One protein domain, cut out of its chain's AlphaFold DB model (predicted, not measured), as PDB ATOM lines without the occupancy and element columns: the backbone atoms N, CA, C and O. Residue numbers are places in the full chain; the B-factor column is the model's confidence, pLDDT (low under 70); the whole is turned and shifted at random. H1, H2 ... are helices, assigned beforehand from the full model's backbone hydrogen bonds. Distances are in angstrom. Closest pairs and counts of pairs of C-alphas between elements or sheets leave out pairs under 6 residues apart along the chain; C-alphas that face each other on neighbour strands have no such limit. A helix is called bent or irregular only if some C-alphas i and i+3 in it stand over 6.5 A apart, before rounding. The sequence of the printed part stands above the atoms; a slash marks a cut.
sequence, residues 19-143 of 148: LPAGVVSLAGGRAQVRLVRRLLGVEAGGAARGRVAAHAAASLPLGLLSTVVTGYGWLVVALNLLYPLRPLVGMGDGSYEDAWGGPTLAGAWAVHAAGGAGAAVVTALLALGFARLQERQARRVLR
ATOM      1  N   LEU A  19      41.785   6.992  34.066       49.06
ATOM      2  CA  LEU A  19      42.212   5.587  33.942       49.06
ATOM      3  C   LEU A  19      43.256   5.393  32.820       49.06
ATOM      4  O   LEU A  19      44.314   4.812  33.084       49.06
ATOM      5  N   PRO A  20      43.045   5.939  31.604       51.66
ATOM      6  CA  PRO A  20      44.065   5.972  30.563       51.66
ATOM      7  C   PRO A  20      45.391   6.577  31.018       51.66
ATOM      8  O   PRO A  20      46.427   6.050  30.645       51.66
ATOM      9  N   ALA A  21      45.407   7.628  31.844       52.62
ATOM     10  CA  ALA A  21      46.661   8.253  32.282       52.62
ATOM     11  C   ALA A  21      47.543   7.311  33.132       52.62
ATOM     12  O   ALA A  21      48.755   7.244  32.915       52.62
ATOM     13  N   GLY A  22      46.942   6.538  34.045       49.00
ATOM     14  CA  GLY A  22      47.649   5.526  34.843       49.00
ATOM     15  C   GLY A  22      48.136   4.339  34.002       49.00
ATOM     16  O   GLY A  22      49.268   3.885  34.159       49.00
ATOM     17  N   VAL A  23      47.335   3.886  33.031       50.72
ATOM     18  CA  VAL A  23      47.725   2.812  32.096       50.72
ATOM     19  C   VAL A  23      48.790   3.284  31.093       50.72
ATOM     20  O   VAL A  23      49.724   2.549  30.781       50.72
ATOM     21  N   VAL A  24      48.718   4.533  30.630       52.06
ATOM     22  CA  VAL A  24      49.731   5.169  29.768       52.06
ATOM     23  C   VAL A  24      51.064   5.320  30.506       52.06
ATOM     24  O   VAL A  24      52.116   5.193  29.882       52.06
ATOM     25  N   SER A  25      51.029   5.513  31.828       51.69
ATOM     26  CA  SER A  25      52.213   5.497  32.695       51.69
ATOM     27  C   SER A  25      52.882   4.111  32.764       51.69
ATOM     28  O   SER A  25      54.111   4.028  32.784       51.69
ATOM     29  N   LEU A  26      52.102   3.019  32.725       46.94
ATOM     30  CA  LEU A  26      52.608   1.636  32.660       46.94
ATOM     31  C   LEU A  26      53.085   1.202  31.278       46.94
ATOM     32  O   LEU A  26      53.967   0.350  31.179       46.94
ATOM     33  N   ALA A  27      52.521   1.762  30.206       50.44
ATOM     34  CA  ALA A  27      52.806   1.331  28.837       50.44
ATOM     35  C   ALA A  27      54.257   1.624  28.376       50.44
ATOM     36  O   ALA A  27      54.638   1.333  27.236       50.44
ATOM     37  N   GLY A  28      55.091   2.151  29.275       44.25
ATOM     38  CA  GLY A  28      56.524   2.278  29.104       44.25
ATOM     39  C   GLY A  28      56.901   3.359  28.099       44.25
ATOM     40  O   GLY A  28      56.100   3.832  27.285       44.25
ATOM     41  N   GLY A  29      58.181   3.731  28.126       48.19
ATOM     42  CA  GLY A  29      58.725   4.821  27.318       48.19
ATOM     43  C   GLY A  29      58.395   4.740  25.823       48.19
ATOM     44  O   GLY A  29      58.384   5.770  25.175       48.19
ATOM     45  N   ARG A  30      58.047   3.579  25.246       47.03
ATOM     46  CA  ARG A  30      57.655   3.470  23.825       47.03
ATOM     47  C   ARG A  30      56.227   3.933  23.536       47.03
ATOM     48  O   ARG A  30      56.030   4.615  22.533       47.03
ATOM     49  N   ALA A  31      55.248   3.602  24.377       48.84
ATOM     50  CA  ALA A  31      53.877   4.087  24.209       48.84
ATOM     51  C   ALA A  31      53.768   5.562  24.609       48.84
ATOM     52  O   ALA A  31      53.121   6.336  23.908       48.84
ATOM     53  N   GLN A  32      54.498   5.967  25.652       51.59
ATOM     54  CA  GLN A  32      54.603   7.361  26.072       51.59
ATOM     55  C   GLN A  32      55.305   8.220  25.001       51.59
ATOM     56  O   GLN A  32      54.774   9.257  24.620       51.59
ATOM     57  N   VAL A  33      56.420   7.761  24.410       51.41
ATOM     58  CA  VAL A  33      57.084   8.440  23.272       51.41
ATOM     59  C   VAL A  33      56.204   8.448  22.021       51.41
ATOM     60  O   VAL A  33      56.212   9.430  21.283       51.41
ATOM     61  N   ARG A  34      55.422   7.393  21.762       55.28
ATOM     62  CA  ARG A  34      54.524   7.329  20.599       55.28
ATOM     63  C   ARG A  34      53.296   8.232  20.755       55.28
ATOM     64  O   ARG A  34      52.912   8.860  19.772       55.28
ATOM     65  N   LEU A  35      52.730   8.356  21.959       51.31
ATOM     66  CA  LEU A  35      51.673   9.330  22.259       51.31
ATOM     67  C   LEU A  35      52.214  10.761  22.276       51.31
ATOM     68  O   LEU A  35      51.588  11.629  21.687       51.31
ATOM     69  N   VAL A  36      53.385  11.014  22.871       48.59
ATOM     70  CA  VAL A  36      54.031  12.341  22.857       48.59
ATOM     71  C   VAL A  36      54.363  12.771  21.424       48.59
ATOM     72  O   VAL A  36      54.071  13.901  21.051       48.59
ATOM     73  N   ARG A  37      54.870  11.873  20.570       52.09
ATOM     74  CA  ARG A  37      55.084  12.174  19.143       52.09
ATOM     75  C   ARG A  37      53.777  12.437  18.389       52.09
ATOM     76  O   ARG A  37      53.739  13.351  17.576       52.09
ATOM     77  N   ARG A  38      52.714  11.661  18.646       52.94
ATOM     78  CA  ARG A  38      51.422  11.812  17.946       52.94
ATOM     79  C   ARG A  38      50.576  12.993  18.423       52.94
ATOM     80  O   ARG A  38      49.862  13.557  17.609       52.94
ATOM     81  N   LEU A  39      50.616  13.332  19.711       48.59
ATOM     82  CA  LEU A  39      49.758  14.358  20.316       48.59
ATOM     83  C   LEU A  39      50.464  15.704  20.514       48.59
ATOM     84  O   LEU A  39      49.785  16.722  20.558       48.59
ATOM     85  N   LEU A  40      51.796  15.727  20.659       41.97
ATOM     86  CA  LEU A  40      52.566  16.955  20.917       41.97
ATOM     87  C   LEU A  40      53.522  17.335  19.775       41.97
ATOM     88  O   LEU A  40      54.170  18.371  19.871       41.97
ATOM     89  N   GLY A  41      53.643  16.518  18.721       41.81
ATOM     90  CA  GLY A  41      54.463  16.839  17.545       41.81
ATOM     91  C   GLY A  41      55.962  17.002  17.830       41.81
ATOM     92  O   GLY A  41      56.666  17.598  17.030       41.81
ATOM     93  N   VAL A  42      56.475  16.508  18.961       44.09
ATOM     94  CA  VAL A  42      57.882  16.704  19.350       44.09
ATOM     95  C   VAL A  42      58.765  15.621  18.720       44.09
ATOM     96  O   VAL A  42      58.740  14.459  19.139       44.09
ATOM     97  N   GLU A  43      59.582  15.996  17.737       46.44
ATOM     98  CA  GLU A  43      60.711  15.181  17.284       46.44
ATOM     99  C   GLU A  43      61.805  15.187  18.364       46.44
ATOM    100  O   GLU A  43      62.206  16.236  18.865       46.44
ATOM    101  N   ALA A  44      62.297  14.007  18.753       50.44
ATOM    102  CA  ALA A  44      63.406  13.889  19.699       50.44
ATOM    103  C   ALA A  44      64.719  14.288  19.004       50.44
ATOM    104  O   ALA A  44      65.509  13.429  18.614       50.44
ATOM    105  N   GLY A  45      64.929  15.588  18.809       42.97
ATOM    106  CA  GLY A  45      66.153  16.131  18.235       42.97
ATOM    107  C   GLY A  45      67.359  15.835  19.130       42.97
ATOM    108  O   GLY A  45      67.405  16.255  20.283       42.97
ATOM    109  N   GLY A  46      68.336  15.090  18.608       46.72
ATOM    110  CA  GLY A  46      69.738  15.115  19.057       46.72
ATOM    111  C   GLY A  46      70.043  14.867  20.546       46.72
ATOM    112  O   GLY A  46      71.091  15.299  21.034       46.72
ATOM    113  N   ALA A  47      69.175  14.208  21.319       53.84
ATOM    114  CA  ALA A  47      69.466  13.929  22.724       53.84
ATOM    115  C   ALA A  47      70.560  12.846  22.848       53.84
ATOM    116  O   ALA A  47      70.367  11.708  22.426       53.84
ATOM    117  N   ALA A  48      71.709  13.187  23.450       58.38
ATOM    118  CA  ALA A  48      72.788  12.233  23.717       58.38
ATOM    119  C   ALA A  48      72.256  10.988  24.454       58.38
ATOM    120  O   ALA A  48      71.488  11.128  25.410       58.38
ATOM    121  N   ARG A  49      72.686   9.779  24.048       59.44
ATOM    122  CA  ARG A  49      72.225   8.481  24.603       59.44
ATOM    123  C   ARG A  49      72.180   8.450  26.140       59.44
ATOM    124  O   ARG A  49      71.231   7.911  26.701       59.44
ATOM    125  N   GLY A  50      73.142   9.086  26.816       56.91
ATOM    126  CA  GLY A  50      73.181   9.188  28.281       56.91
ATOM    127  C   GLY A  50      72.027   9.991  28.899       56.91
ATOM    128  O   GLY A  50      71.505   9.601  29.939       56.91
ATOM    129  N   ARG A  51      71.551  11.059  28.242       63.38
ATOM    130  CA  ARG A  51      70.392  11.849  28.710       63.38
ATOM    131  C   ARG A  51      69.080  11.086  28.550       63.38
ATOM    132  O   ARG A  51      68.206  11.183  29.405       63.38
ATOM    133  N   VAL A  52      68.964  10.288  27.488       61.75
ATOM    134  CA  VAL A  52      67.811   9.401  27.268       61.75
ATOM    135  C   VAL A  52      67.776   8.291  28.322       61.75
ATOM    136  O   VAL A  52      66.718   8.030  28.888       61.75
ATOM    137  N   ALA A  53      68.924   7.685  28.641       59.75
ATOM    138  CA  ALA A  53      69.029   6.669  29.691       59.75
ATOM    139  C   ALA A  53      68.723   7.236  31.090       59.75
ATOM    140  O   ALA A  53      67.952   6.635  31.833       59.75
ATOM    141  N   ALA A  54      69.246   8.423  31.422       64.19
ATOM    142  CA  ALA A  54      68.943   9.107  32.681       64.19
ATOM    143  C   ALA A  54      67.454   9.479  32.798       64.19
ATOM    144  O   ALA A  54      66.844   9.278  33.846       64.19
ATOM    145  N   HIS A  55      66.839   9.957  31.709       67.88
ATOM    146  CA  HIS A  55      65.401  10.217  31.672       67.88
ATOM    147  C   HIS A  55      64.585   8.934  31.860       67.88
ATOM    148  O   HIS A  55      63.620   8.937  32.620       67.88
ATOM    149  N   ALA A  56      64.972   7.833  31.208       65.06
ATOM    150  CA  ALA A  56      64.295   6.548  31.351       65.06
ATOM    151  C   ALA A  56      64.392   6.012  32.789       65.06
ATOM    152  O   ALA A  56      63.376   5.617  33.357       65.06
ATOM    153  N   ALA A  57      65.578   6.075  33.402       70.56
ATOM    154  CA  ALA A  57      65.799   5.652  34.783       70.56
ATOM    155  C   ALA A  57      65.036   6.518  35.799       70.56
ATOM    156  O   ALA A  57      64.490   5.982  36.755       70.56
ATOM    157  N   ALA A  58      64.941   7.834  35.585       69.94
ATOM    158  CA  ALA A  58      64.178   8.733  36.460       69.94
ATOM    159  C   ALA A  58      62.655   8.635  36.246       69.94
ATOM    160  O   ALA A  58      61.876   8.854  37.174       69.94
ATOM    161  N   SER A  59      62.217   8.297  35.031       72.62
ATOM    162  CA  SER A  59      60.791   8.202  34.693       72.62
ATOM    163  C   SER A  59      60.169   6.882  35.133       72.62
ATOM    164  O   SER A  59      58.963   6.844  35.357       72.62
ATOM    165  N   LEU A  60      60.962   5.816  35.294       75.56
ATOM    166  CA  LEU A  60      60.449   4.497  35.674       75.56
ATOM    167  C   LEU A  60      59.850   4.471  37.096       75.56
ATOM    168  O   LEU A  60      58.694   4.069  37.226       75.56
ATOM    169  N   PRO A  61      60.541   4.953  38.153       79.19
ATOM    170  CA  PRO A  61      59.986   4.974  39.506       79.19
ATOM    171  C   PRO A  61      58.779   5.904  39.608       79.19
ATOM    172  O   PRO A  61      57.782   5.565  40.238       79.19
ATOM    173  N   LEU A  62      58.842   7.061  38.939       82.00
ATOM    174  CA  LEU A  62      57.738   8.015  38.913       82.00
ATOM    175  C   LEU A  62      56.517   7.443  38.183       82.00
ATOM    176  O   LEU A  62      55.387   7.626  38.633       82.00
ATOM    177  N   GLY A  63      56.736   6.736  37.074       80.25
ATOM    178  CA  GLY A  63      55.678   6.074  36.324       80.25
ATOM    179  C   GLY A  63      55.043   4.920  37.099       80.25
ATOM    180  O   GLY A  63      53.815   4.788  37.112       80.25
ATOM    181  N   LEU A  64      55.852   4.131  37.810       81.50
ATOM    182  CA  LEU A  64      55.363   3.077  38.698       81.50
ATOM    183  C   LEU A  64      54.532   3.662  39.843       81.50
ATOM    184  O   LEU A  64      53.399   3.238  40.049       81.50
ATOM    185  N   LEU A  65      55.054   4.677  40.536       86.12
ATOM    186  CA  LEU A  65      54.351   5.339  41.634       86.12
ATOM    187  C   LEU A  65      53.026   5.948  41.168       86.12
ATOM    188  O   LEU A  65      51.992   5.709  41.786       86.12
ATOM    189  N   SER A  66      53.045   6.680  40.049       84.69
ATOM    190  CA  SER A  66      51.839   7.248  39.442       84.69
ATOM    191  C   SER A  66      50.793   6.171  39.181       84.69
ATOM    192  O   SER A  66      49.621   6.346  39.507       84.69
ATOM    193  N   THR A  67      51.212   5.036  38.629       79.69
ATOM    194  CA  THR A  67      50.315   3.916  38.345       79.69
ATOM    195  C   THR A  67      49.715   3.343  39.616       79.69
ATOM    196  O   THR A  67      48.501   3.211  39.697       79.69
ATOM    197  N   VAL A  68      50.549   2.988  40.595       86.31
ATOM    198  CA  VAL A  68      50.084   2.337  41.825       86.31
ATOM    199  C   VAL A  68      49.098   3.246  42.547       86.31
ATOM    200  O   VAL A  68      48.006   2.806  42.893       86.31
ATOM    201  N   VAL A  69      49.437   4.528  42.701       88.81
ATOM    202  CA  VAL A  69      48.590   5.499  43.404       88.81
ATOM    203  C   VAL A  69      47.271   5.726  42.666       88.81
ATOM    204  O   VAL A  69      46.209   5.671  43.281       88.81
ATOM    205  N   THR A  70      47.311   5.965  41.353       83.56
ATOM    206  CA  THR A  70      46.085   6.246  40.585       83.56
ATOM    207  C   THR A  70      45.223   5.002  40.396       83.56
ATOM    208  O   THR A  70      44.008   5.083  40.539       83.56
ATOM    209  N   GLY A  71      45.832   3.845  40.138       84.50
ATOM    210  CA  GLY A  71      45.141   2.563  40.020       84.50
ATOM    211  C   GLY A  71      44.475   2.150  41.330       84.50
ATOM    212  O   GLY A  71      43.299   1.791  41.328       84.50
ATOM    213  N   TYR A  72      45.184   2.278  42.455       90.56
ATOM    214  CA  TYR A  72      44.604   2.039  43.775       90.56
ATOM    215  C   TYR A  72      43.471   3.028  44.083       90.56
ATOM    216  O   TYR A  72      42.405   2.616  44.535       90.56
ATOM    217  N   GLY A  73      43.650   4.316  43.768       91.19
ATOM    218  CA  GLY A  73      42.593   5.321  43.902       91.19
ATOM    219  C   GLY A  73      41.330   4.957  43.117       91.19
ATOM    220  O   GLY A  73      40.231   4.976  43.669       91.19
ATOM    221  N   TRP A  74      41.472   4.524  41.861       90.81
ATOM    222  CA  TRP A  74      40.338   4.073  41.045       90.81
ATOM    223  C   TRP A  74      39.698   2.780  41.551       90.81
ATOM    224  O   TRP A  74      38.475   2.652  41.481       90.81
ATOM    225  N   LEU A  75      40.480   1.855  42.115       91.62
ATOM    226  CA  LEU A  75      39.935   0.681  42.797       91.62
ATOM    227  C   LEU A  75      39.070   1.097  43.995       91.62
ATOM    228  O   LEU A  75      37.956   0.599  44.144       91.62
ATOM    229  N   VAL A  76      39.535   2.051  44.808       94.44
ATOM    230  CA  VAL A  76      38.756   2.601  45.928       94.44
ATOM    231  C   VAL A  76      37.463   3.248  45.431       94.44
ATOM    232  O   VAL A  76      36.405   3.006  46.012       94.44
ATOM    233  N   VAL A  77      37.511   4.029  44.347       93.44
ATOM    234  CA  VAL A  77      36.307   4.615  43.730       93.44
ATOM    235  C   VAL A  77      35.327   3.521  43.319       93.44
ATOM    236  O   VAL A  77      34.162   3.572  43.713       93.44
ATOM    237  N   ALA A  78      35.794   2.510  42.581       92.06
ATOM    238  CA  ALA A  78      34.960   1.412  42.108       92.06
ATOM    239  C   ALA A  78      34.314   0.653  43.273       92.06
ATOM    240  O   ALA A  78      33.099   0.473  43.280       92.06
ATOM    241  N   LEU A  79      35.091   0.293  44.298       94.00
ATOM    242  CA  LEU A  79      34.579  -0.399  45.482       94.00
ATOM    243  C   LEU A  79      33.549   0.434  46.250       94.00
ATOM    244  O   LEU A  79      32.687  -0.129  46.913       94.00
ATOM    245  N   ASN A  80      33.638   1.762  46.231       95.12
ATOM    246  CA  ASN A  80      32.677   2.635  46.908       95.12
ATOM    247  C   ASN A  80      31.392   2.845  46.099       95.12
ATOM    248  O   ASN A  80      30.304   2.757  46.659       95.12
ATOM    249  N   LEU A  81      31.493   3.044  44.784       92.81
ATOM    250  CA  LEU A  81      30.316   3.156  43.916       92.81
ATOM    251  C   LEU A  81      29.554   1.827  43.806       92.81
ATOM    252  O   LEU A  81      28.324   1.813  43.804       92.81
ATOM    253  N   LEU A  82      30.294   0.717  43.771       94.88
ATOM    254  CA  LEU A  82      29.781  -0.652  43.736       94.88
ATOM    255  C   LEU A  82      29.695  -1.273  45.135       94.88
ATOM    256  O   LEU A  82      29.796  -2.491  45.270       94.88
ATOM    257  N   TYR A  83      29.502  -0.458  46.178       94.00
ATOM    258  CA  TYR A  83      29.357  -0.929  47.559       94.00
ATOM    259  C   TYR A  83      28.446  -2.169  47.717       94.00
ATOM    260  O   TYR A  83      28.882  -3.116  48.372       94.00
ATOM    261  N   PRO A  84      27.268  -2.261  47.060       93.50
ATOM    262  CA  PRO A  84      26.368  -3.408  47.219       93.50
ATOM    263  C   PRO A  84      26.933  -4.719  46.649       93.50
ATOM    264  O   PRO A  84      26.440  -5.795  46.968       93.50
ATOM    265  N   LEU A  85      27.961  -4.644  45.797       94.62
ATOM    266  CA  LEU A  85      28.607  -5.800  45.172       94.62
ATOM    267  C   LEU A  85      29.855  -6.269  45.934       94.62
ATOM    268  O   LEU A  85      30.424  -7.298  45.576       94.62
ATOM    269  N   ARG A  86      30.291  -5.554  46.983       93.56
ATOM    270  CA  ARG A  86      31.465  -5.922  47.798       93.56
ATOM    271  C   ARG A  86      31.425  -7.357  48.348       93.56
ATOM    272  O   ARG A  86      32.461  -8.023  48.267       93.56
ATOM    273  N   PRO A  87      30.276  -7.893  48.806       93.56
ATOM    274  CA  PRO A  87      30.225  -9.274  49.285       93.56
ATOM    275  C   PRO A  87      30.595 -10.303  48.205       93.56
ATOM    276  O   PRO A  87      31.201 -11.326  48.511       93.56
ATOM    277  N   LEU A  88      30.331 -10.010  46.924       92.88
ATOM    278  CA  LEU A  88      30.657 -10.906  45.802       92.88
ATOM    279  C   LEU A  88      32.168 -11.073  45.585       92.88
ATOM    280  O   LEU A  88      32.595 -12.037  44.956       92.88
ATOM    281  N   VAL A  89      32.973 -10.139  46.097       91.69
ATOM    282  CA  VAL A  89      34.442 -10.181  46.048       91.69
ATOM    283  C   VAL A  89      35.057 -10.468  47.423       91.69
ATOM    284  O   VAL A  89      36.238 -10.204  47.638       91.69
ATOM    285  N   GLY A  90      34.262 -10.999  48.359       92.25
ATOM    286  CA  GLY A  90      34.717 -11.377  49.700       92.25
ATOM    287  C   GLY A  90      34.931 -10.199  50.655       92.25
ATOM    288  O   GLY A  90      35.688 -10.328  51.614       92.25
ATOM    289  N   MET A  91      34.304  -9.044  50.401       89.88
ATOM    290  CA  MET A  91      34.354  -7.883  51.295       89.88
ATOM    291  C   MET A  91      33.019  -7.677  52.017       89.88
ATOM    292  O   MET A  91      32.037  -7.248  51.411       89.88
ATOM    293  N   GLY A  92      33.028  -7.892  53.334       86.25
ATOM    294  CA  GLY A  92      31.837  -7.801  54.179       86.25
ATOM    295  C   GLY A  92      30.962  -9.054  54.110       86.25
ATOM    296  O   GLY A  92      31.185  -9.947  53.296       86.25
ATOM    297  N   ASP A  93      29.966  -9.109  54.985       87.56
ATOM    298  CA  ASP A  93      29.021 -10.222  55.155       87.56
ATOM    299  C   ASP A  93      27.665  -9.977  54.462       87.56
ATOM    300  O   ASP A  93      26.784 -10.832  54.487       87.56
ATOM    301  N   GLY A  94      27.500  -8.816  53.817       84.44
ATOM    302  CA  GLY A  94      26.245  -8.395  53.190       84.44
ATOM    303  C   GLY A  94      25.224  -7.799  54.163       84.44
ATOM    304  O   GLY A  94      24.148  -7.399  53.716       84.44
ATOM    305  N   SER A  95      25.556  -7.703  55.454       89.19
ATOM    306  CA  SER A  95      24.751  -6.997  56.448       89.19
ATOM    307  C   SER A  95      24.962  -5.484  56.356       89.19
ATOM    308  O   SER A  95      26.040  -4.999  56.009       89.19
ATOM    309  N   TYR A  96      23.914  -4.728  56.692       90.69
ATOM    310  CA  TYR A  96      23.965  -3.268  56.813       90.69
ATOM    311  C   TYR A  96      23.781  -2.785  58.255       90.69
ATOM    312  O   TYR A  96      23.789  -1.577  58.464       90.69
ATOM    313  N   GLU A  97      23.611  -3.681  59.236       92.19
ATOM    314  CA  GLU A  97      23.277  -3.310  60.626       92.19
ATOM    315  C   GLU A  97      24.256  -2.284  61.209       92.19
ATOM    316  O   GLU A  97      23.827  -1.264  61.746       92.19
ATOM    317  N   ASP A  98      25.552  -2.494  60.975       89.69
ATOM    318  CA  ASP A  98      26.629  -1.609  61.428       89.69
ATOM    319  C   ASP A  98      27.186  -0.706  60.309       89.69
ATOM    320  O   ASP A  98      28.260  -0.103  60.434       89.69
ATOM    321  N   ALA A  99      26.489  -0.604  59.173       91.44
ATOM    322  CA  ALA A  99      26.962   0.185  58.045       91.44
ATOM    323  C   ALA A  99      26.841   1.693  58.312       91.44
ATOM    324  O   ALA A  99      25.829   2.216  58.787       91.44
ATOM    325  N   TRP A 100      27.874   2.441  57.917       91.88
ATOM    326  CA  TRP A 100      27.808   3.901  57.892       91.88
ATOM    327  C   TRP A 100      26.725   4.352  56.917       91.88
ATOM    328  O   TRP A 100      26.743   3.937  55.766       91.88
ATOM    329  N   GLY A 101      25.820   5.227  57.359       92.56
ATOM    330  CA  GLY A 101      24.617   5.590  56.599       92.56
ATOM    331  C   GLY A 101      23.352   4.863  57.062       92.56
ATOM    332  O   GLY A 101      22.266   5.181  56.581       92.56
ATOM    333  N   GLY A 102      23.476   3.960  58.039       94.06
ATOM    334  CA  GLY A 102      22.368   3.300  58.726       94.06
ATOM    335  C   GLY A 102      22.015   1.926  58.148       94.06
ATOM    336  O   GLY A 102      22.577   1.515  57.132       94.06
ATOM    337  N   PRO A 103      21.022   1.240  58.742       95.62
ATOM    338  CA  PRO A 103      20.719  -0.173  58.483       95.62
ATOM    339  C   PRO A 103      20.001  -0.432  57.151       95.62
ATOM    340  O   PRO A 103      19.424  -1.493  56.932       95.62
ATOM    341  N   THR A 104      19.991   0.550  56.250       95.94
ATOM    342  CA  THR A 104      19.343   0.434  54.944       95.94
ATOM    343  C   THR A 104      20.392   0.452  53.849       95.94
ATOM    344  O   THR A 104      21.336   1.240  53.895       95.94
ATOM    345  N   LEU A 105      20.171  -0.345  52.803       94.75
ATOM    346  CA  LEU A 105      21.009  -0.324  51.605       94.75
ATOM    347  C   LEU A 105      21.133   1.097  51.030       94.75
ATOM    348  O   LEU A 105      22.223   1.509  50.655       94.75
ATOM    349  N   ALA A 106      20.033   1.855  50.976       96.69
ATOM    350  CA  ALA A 106      20.031   3.202  50.409       96.69
ATOM    351  C   ALA A 106      20.921   4.170  51.203       96.69
ATOM    352  O   ALA A 106      21.727   4.887  50.610       96.69
ATOM    353  N   GLY A 107      20.805   4.168  52.535       96.56
ATOM    354  CA  GLY A 107      21.621   5.009  53.407       96.56
ATOM    355  C   GLY A 107      23.096   4.616  53.375       96.56
ATOM    356  O   GLY A 107      23.959   5.472  53.157       96.56
ATOM    357  N   ALA A 108      23.383   3.315  53.484       96.38
ATOM    358  CA  ALA A 108      24.740   2.790  53.403       96.38
ATOM    359  C   ALA A 108      25.405   3.110  52.057       96.38
ATOM    360  O   ALA A 108      26.527   3.624  52.001       96.38
ATOM    361  N   TRP A 109      24.683   2.879  50.960       96.81
ATOM    362  CA  TRP A 109      25.156   3.206  49.623       96.81
ATOM    363  C   TRP A 109      25.383   4.707  49.446       96.81
ATOM    364  O   TRP A 109      26.407   5.078  48.886       96.81
ATOM    365  N   ALA A 110      24.498   5.578  49.942       97.62
ATOM    366  CA  ALA A 110      24.645   7.024  49.777       97.62
ATOM    367  C   ALA A 110      25.956   7.555  50.383       97.62
ATOM    368  O   ALA A 110      26.658   8.341  49.739       97.62
ATOM    369  N   VAL A 111      26.329   7.086  51.579       97.62
ATOM    370  CA  VAL A 111      27.600   7.458  52.227       97.62
ATOM    371  C   VAL A 111      28.796   6.984  51.401       97.62
ATOM    372  O   VAL A 111      29.718   7.760  51.135       97.62
ATOM    373  N   HIS A 112      28.773   5.733  50.944       96.00
ATOM    374  CA  HIS A 112      29.864   5.171  50.151       96.00
ATOM    375  C   HIS A 112      29.954   5.814  48.767       96.00
ATOM    376  O   HIS A 112      31.048   6.143  48.322       96.00
ATOM    377  N   ALA A 113      28.830   6.086  48.107       94.62
ATOM    378  CA  ALA A 113      28.791   6.779  46.828       94.62
ATOM    379  C   ALA A 113      29.369   8.197  46.944       94.62
ATOM    380  O   ALA A 113      30.183   8.595  46.107       94.62
ATOM    381  N   ALA A 114      29.031   8.930  48.012       97.00
ATOM    382  CA  ALA A 114      29.621  10.237  48.299       97.00
ATOM    383  C   ALA A 114      31.140  10.140  48.538       97.00
ATOM    384  O   ALA A 114      31.909  10.907  47.951       97.00
ATOM    385  N   GLY A 115      31.588   9.159  49.329       95.38
ATOM    386  CA  GLY A 115      33.012   8.882  49.539       95.38
ATOM    387  C   GLY A 115      33.746   8.517  48.244       95.38
ATOM    388  O   GLY A 115      34.827   9.039  47.972       95.38
ATOM    389  N   GLY A 116      33.135   7.686  47.397       93.19
ATOM    390  CA  GLY A 116      33.646   7.299  46.084       93.19
ATOM    391  C   GLY A 116      33.762   8.483  45.127       93.19
ATOM    392  O   GLY A 116      34.784   8.630  44.460       93.19
ATOM    393  N   ALA A 117      32.772   9.378  45.104       91.38
ATOM    394  CA  ALA A 117      32.831  10.607  44.318       91.38
ATOM    395  C   ALA A 117      33.968  11.533  44.786       91.38
ATOM    396  O   ALA A 117      34.738  12.032  43.962       91.38
ATOM    397  N   GLY A 118      34.128  11.712  46.104       92.56
ATOM    398  CA  GLY A 118      35.251  12.460  46.677       92.56
ATOM    399  C   GLY A 118      36.607  11.847  46.310       92.56
ATOM    400  O   GLY A 118      37.499  12.545  45.821       92.56
ATOM    401  N   ALA A 119      36.740  10.526  46.455       91.81
ATOM    402  CA  ALA A 119      37.937   9.786  46.062       91.81
ATOM    403  C   ALA A 119      38.237   9.911  44.558       91.81
ATOM    404  O   ALA A 119      39.406  10.005  44.180       91.81
ATOM    405  N   ALA A 120      37.215   9.972  43.698       86.69
ATOM    406  CA  ALA A 120      37.391  10.135  42.255       86.69
ATOM    407  C   ALA A 120      38.013  11.493  41.922       86.69
ATOM    408  O   ALA A 120      38.958  11.564  41.133       86.69
ATOM    409  N   VAL A 121      37.548  12.562  42.575       90.06
ATOM    410  CA  VAL A 121      38.129  13.905  42.424       90.06
ATOM    411  C   VAL A 121      39.591  13.906  42.866       90.06
ATOM    412  O   VAL A 121      40.455  14.349  42.108       90.06
ATOM    413  N   VAL A 122      39.889  13.368  44.052       93.12
ATOM    414  CA  VAL A 122      41.264  13.295  44.576       93.12
ATOM    415  C   VAL A 122      42.168  12.492  43.638       93.12
ATOM    416  O   VAL A 122      43.248  12.956  43.273       93.12
ATOM    417  N   THR A 123      41.713  11.323  43.189       85.69
ATOM    418  CA  THR A 123      42.471  10.446  42.285       85.69
ATOM    419  C   THR A 123      42.769  11.139  40.958       85.69
ATOM    420  O   THR A 123      43.896  11.078  40.463       85.69
ATOM    421  N   ALA A 124      41.793  11.855  40.399       83.00
ATOM    422  CA  ALA A 124      41.969  12.580  39.149       83.00
ATOM    423  C   ALA A 124      42.956  13.757  39.302       83.00
ATOM    424  O   ALA A 124      43.818  13.960  38.444       83.00
ATOM    425  N   LEU A 125      42.912  14.484  40.426       87.00
ATOM    426  CA  LEU A 125      43.890  15.532  40.743       87.00
ATOM    427  C   LEU A 125      45.313  14.976  40.905       87.00
ATOM    428  O   LEU A 125      46.264  15.581  40.404       87.00
ATOM    429  N   LEU A 126      45.467  13.815  41.551       85.12
ATOM    430  CA  LEU A 126      46.759  13.133  41.675       85.12
ATOM    431  C   LEU A 126      47.300  12.714  40.305       85.12
ATOM    432  O   LEU A 126      48.455  13.010  39.993       85.12
ATOM    433  N   ALA A 127      46.462  12.108  39.458       80.75
ATOM    434  CA  ALA A 127      46.833  11.738  38.092       80.75
ATOM    435  C   ALA A 127      47.320  12.954  37.286       80.75
ATOM    436  O   ALA A 127      48.344  12.891  36.600       80.75
ATOM    437  N   LEU A 128      46.642  14.097  37.427       80.62
ATOM    438  CA  LEU A 128      47.060  15.352  36.805       80.62
ATOM    439  C   LEU A 128      48.414  15.846  37.314       80.62
ATOM    440  O   LEU A 128      49.236  16.336  36.535       80.62
ATOM    441  N   GLY A 129      48.631  15.752  38.627       81.94
ATOM    442  CA  GLY A 129      49.890  16.107  39.271       81.94
ATOM    443  C   GLY A 129      51.052  15.285  38.720       81.94
ATOM    444  O   GLY A 129      52.061  15.858  38.304       81.94
ATOM    445  N   PHE A 130      50.877  13.964  38.628       80.88
ATOM    446  CA  PHE A 130      51.871  13.062  38.046       80.88
ATOM    447  C   PHE A 130      52.153  13.376  36.576       80.88
ATOM    448  O   PHE A 130      53.321  13.509  36.208       80.88
ATOM    449  N   ALA A 131      51.117  13.589  35.759       77.69
ATOM    450  CA  ALA A 131      51.283  13.938  34.347       77.69
ATOM    451  C   ALA A 131      52.095  15.236  34.164       77.69
ATOM    452  O   ALA A 131      53.041  15.285  33.375       77.69
ATOM    453  N   ARG A 132      51.791  16.278  34.951       81.88
ATOM    454  CA  ARG A 132      52.545  17.546  34.935       81.88
ATOM    455  C   ARG A 132      53.983  17.377  35.413       81.88
ATOM    456  O   ARG A 132      54.885  18.031  34.889       81.88
ATOM    457  N   LEU A 133      54.215  16.530  36.415       82.56
ATOM    458  CA  LEU A 133      55.559  16.252  36.911       82.56
ATOM    459  C   LEU A 133      56.391  15.517  35.853       82.56
ATOM    460  O   LEU A 133      57.522  15.924  35.589       82.56
ATOM    461  N   GLN A 134      55.819  14.504  35.201       77.94
ATOM    462  CA  GLN A 134      56.449  13.789  34.090       77.94
ATOM    463  C   GLN A 134      56.766  14.735  32.919       77.94
ATOM    464  O   GLN A 134      57.876  14.697  32.388       77.94
ATOM    465  N   GLU A 135      55.856  15.652  32.572       74.94
ATOM    466  CA  GLU A 135      56.103  16.676  31.548       74.94
ATOM    467  C   GLU A 135      57.275  17.598  31.929       74.94
ATOM    468  O   GLU A 135      58.182  17.830  31.126       74.94
ATOM    469  N   ARG A 136      57.298  18.105  33.170       81.00
ATOM    470  CA  ARG A 136      58.390  18.961  33.669       81.00
ATOM    471  C   ARG A 136      59.735  18.235  33.640       81.00
ATOM    472  O   ARG A 136      60.735  18.844  33.261       81.00
ATOM    473  N   GLN A 137      59.766  16.955  34.011       77.25
ATOM    474  CA  GLN A 137      60.968  16.117  33.942       77.25
ATOM    475  C   GLN A 137      61.443  15.934  32.495       77.25
ATOM    476  O   GLN A 137      62.623  16.138  32.208       77.25
ATOM    477  N   ALA A 138      60.532  15.633  31.565       72.31
ATOM    478  CA  ALA A 138      60.859  15.498  30.147       72.31
ATOM    479  C   ALA A 138      61.435  16.799  29.565       72.31
ATOM    480  O   ALA A 138      62.496  16.771  28.943       72.31
ATOM    481  N   ARG A 139      60.810  17.952  29.835       76.88
ATOM    482  CA  ARG A 139      61.307  19.264  29.376       76.88
ATOM    483  C   ARG A 139      62.705  19.577  29.917       76.88
ATOM    484  O   ARG A 139      63.560  20.028  29.159       76.88
ATOM    485  N   ARG A 140      62.955  19.306  31.204       77.00
ATOM    486  CA  ARG A 140      64.253  19.566  31.855       77.00
ATOM    487  C   ARG A 140      65.372  18.667  31.331       77.00
ATOM    488  O   ARG A 140      66.464  19.159  31.069       77.00
ATOM    489  N   VAL A 141      65.114  17.367  31.185       69.69
ATOM    490  CA  VAL A 141      66.158  16.386  30.834       69.69
ATOM    491  C   VAL A 141      66.390  16.308  29.323       69.69
ATOM    492  O   VAL A 141      67.527  16.126  28.882       69.69
ATOM    493  N   LEU A 142      65.335  16.472  28.520       65.12
ATOM    494  CA  LEU A 142      65.406  16.336  27.063       65.12
ATOM    495  C   LEU A 142      65.548  17.674  26.320       65.12
ATOM    496  O   LEU A 142      65.741  17.638  25.112       65.12
ATOM    497  N   ARG A 143      65.480  18.835  27.002       64.38
ATOM    498  CA  ARG A 143      65.434  20.177  26.370       64.38
ATOM    499  C   ARG A 143      64.408  20.261  25.222       64.38
ATOM    500  O   ARG A 143      64.667  20.870  24.194       64.38
TER     501      ARG A 143
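What this domain is: This is residues 19 to 143 of the 148 residues of an uncharacterized protein of Actinomadura namibiensis (UniProt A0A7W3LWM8). Two long helices, H3 and H5, run side by side in opposite ways and make a long rod, with the short helix H1 packed on H3 near the middle of its length. H2 turns away from H1, crosswise to H3 and with few contacts, while at the far end of the rod the short H4 and the unnamed stretch of residues 90 to 104 lead from H3 over to H5. The printed part has 125 residues, 99 of them in five named helices, in the order H1, H2, H3, H4, H5, and no named strand; the class is all helix. The whole is loose, with a radius of gyration of the C-alphas of 19.9 A, and spans 65 by 22 by 20 A.

Where its parts are: Begin with the longest helix, H5, residues 105 to 142: find C-alpha 105 at (21.009, -0.324, 51.605) and follow it to C-alpha 142 at (65.406, 16.336, 27.063), 53.4 A away. H3, residues 49 to 81, begins at (72.225, 8.481, 24.603) and reaches 46.5 A from first to last C-alpha. Near residue 58 you will find a kink of 26 degrees in it; H3 is neither bent nor irregular, but only just, since C-alphas 58 and 61 are 6.4 A apart. H1, residues 19 to 26, begins at (42.212, 5.587, 33.942) and measures 11.2 A. H2, residues 28 to 40, measures 17.3 A. H4, residues 83 to 89, measures 10.7 A and is irregular, with C-alphas 84 and 87 7.3 A apart.

How they stand to each other: Look first at H5 and H3, which touch with 42 pairs of C-alphas within 8 A, at a shallow tilt of 8 degrees, opposite ways. Their closest C-alphas are those of Val 77 and Gly 116, 4.5 A apart. H1 touches H3 at residues 63 to 74 of H3 alone; the closest C-alphas are those of Gly 22 and Thr 67, 4.7 A apart. Their tilt of 34.9 degrees is shallow, only just short of steep, and they run opposite ways. H1 and H5 only just touch, with 3 pairs of C-alphas within 8 A, at residues 127 to 131 of H5 alone; the closest are those of Ala 21 and Ala 127, 6.8 A apart, and the steep tilt is 43 degrees, the same way. H2 and H1 only just touch, with 3 pairs, and only at the corner by their link, where the C-alphas of Val 24 and Gln 32 are closest at 6.5 A. H2 is close to H3 but not clearly touching, about perpendicular at 90 degrees, with the C-alphas of Gly 29 and Ala 56 closest at 7.1 A; H2 and H5 are apart. At the far end, H4 touches H5 at residues 105 to 113 of H5 alone, about perpendicular at 79 degrees, with the C-alphas of Tyr 83 and Trp 109 closest at 6.2 A. Helix packing is part aligned, part crossed. In H1, H2 and H5 each O i to N i+4 pair is within hydrogen-bond range; in H3 27 of 29 are, and in H4 0 of 3, beside 3 of 4 O i to N i+3 pairs.

The domain as a whole: The two C-alphas farthest apart are those of Gly 46 and Glu 97, 65.0 A, and the printed part has no cut. The link H4 to H5, 15 residues, is long; H1 to H2 and H3 to H4 are tight, and H2 to H3 is short. The mean pLDDT of the printed part is 76.5, and residues 19 to 56, residue 58 and residues 141 to 143 are under 70.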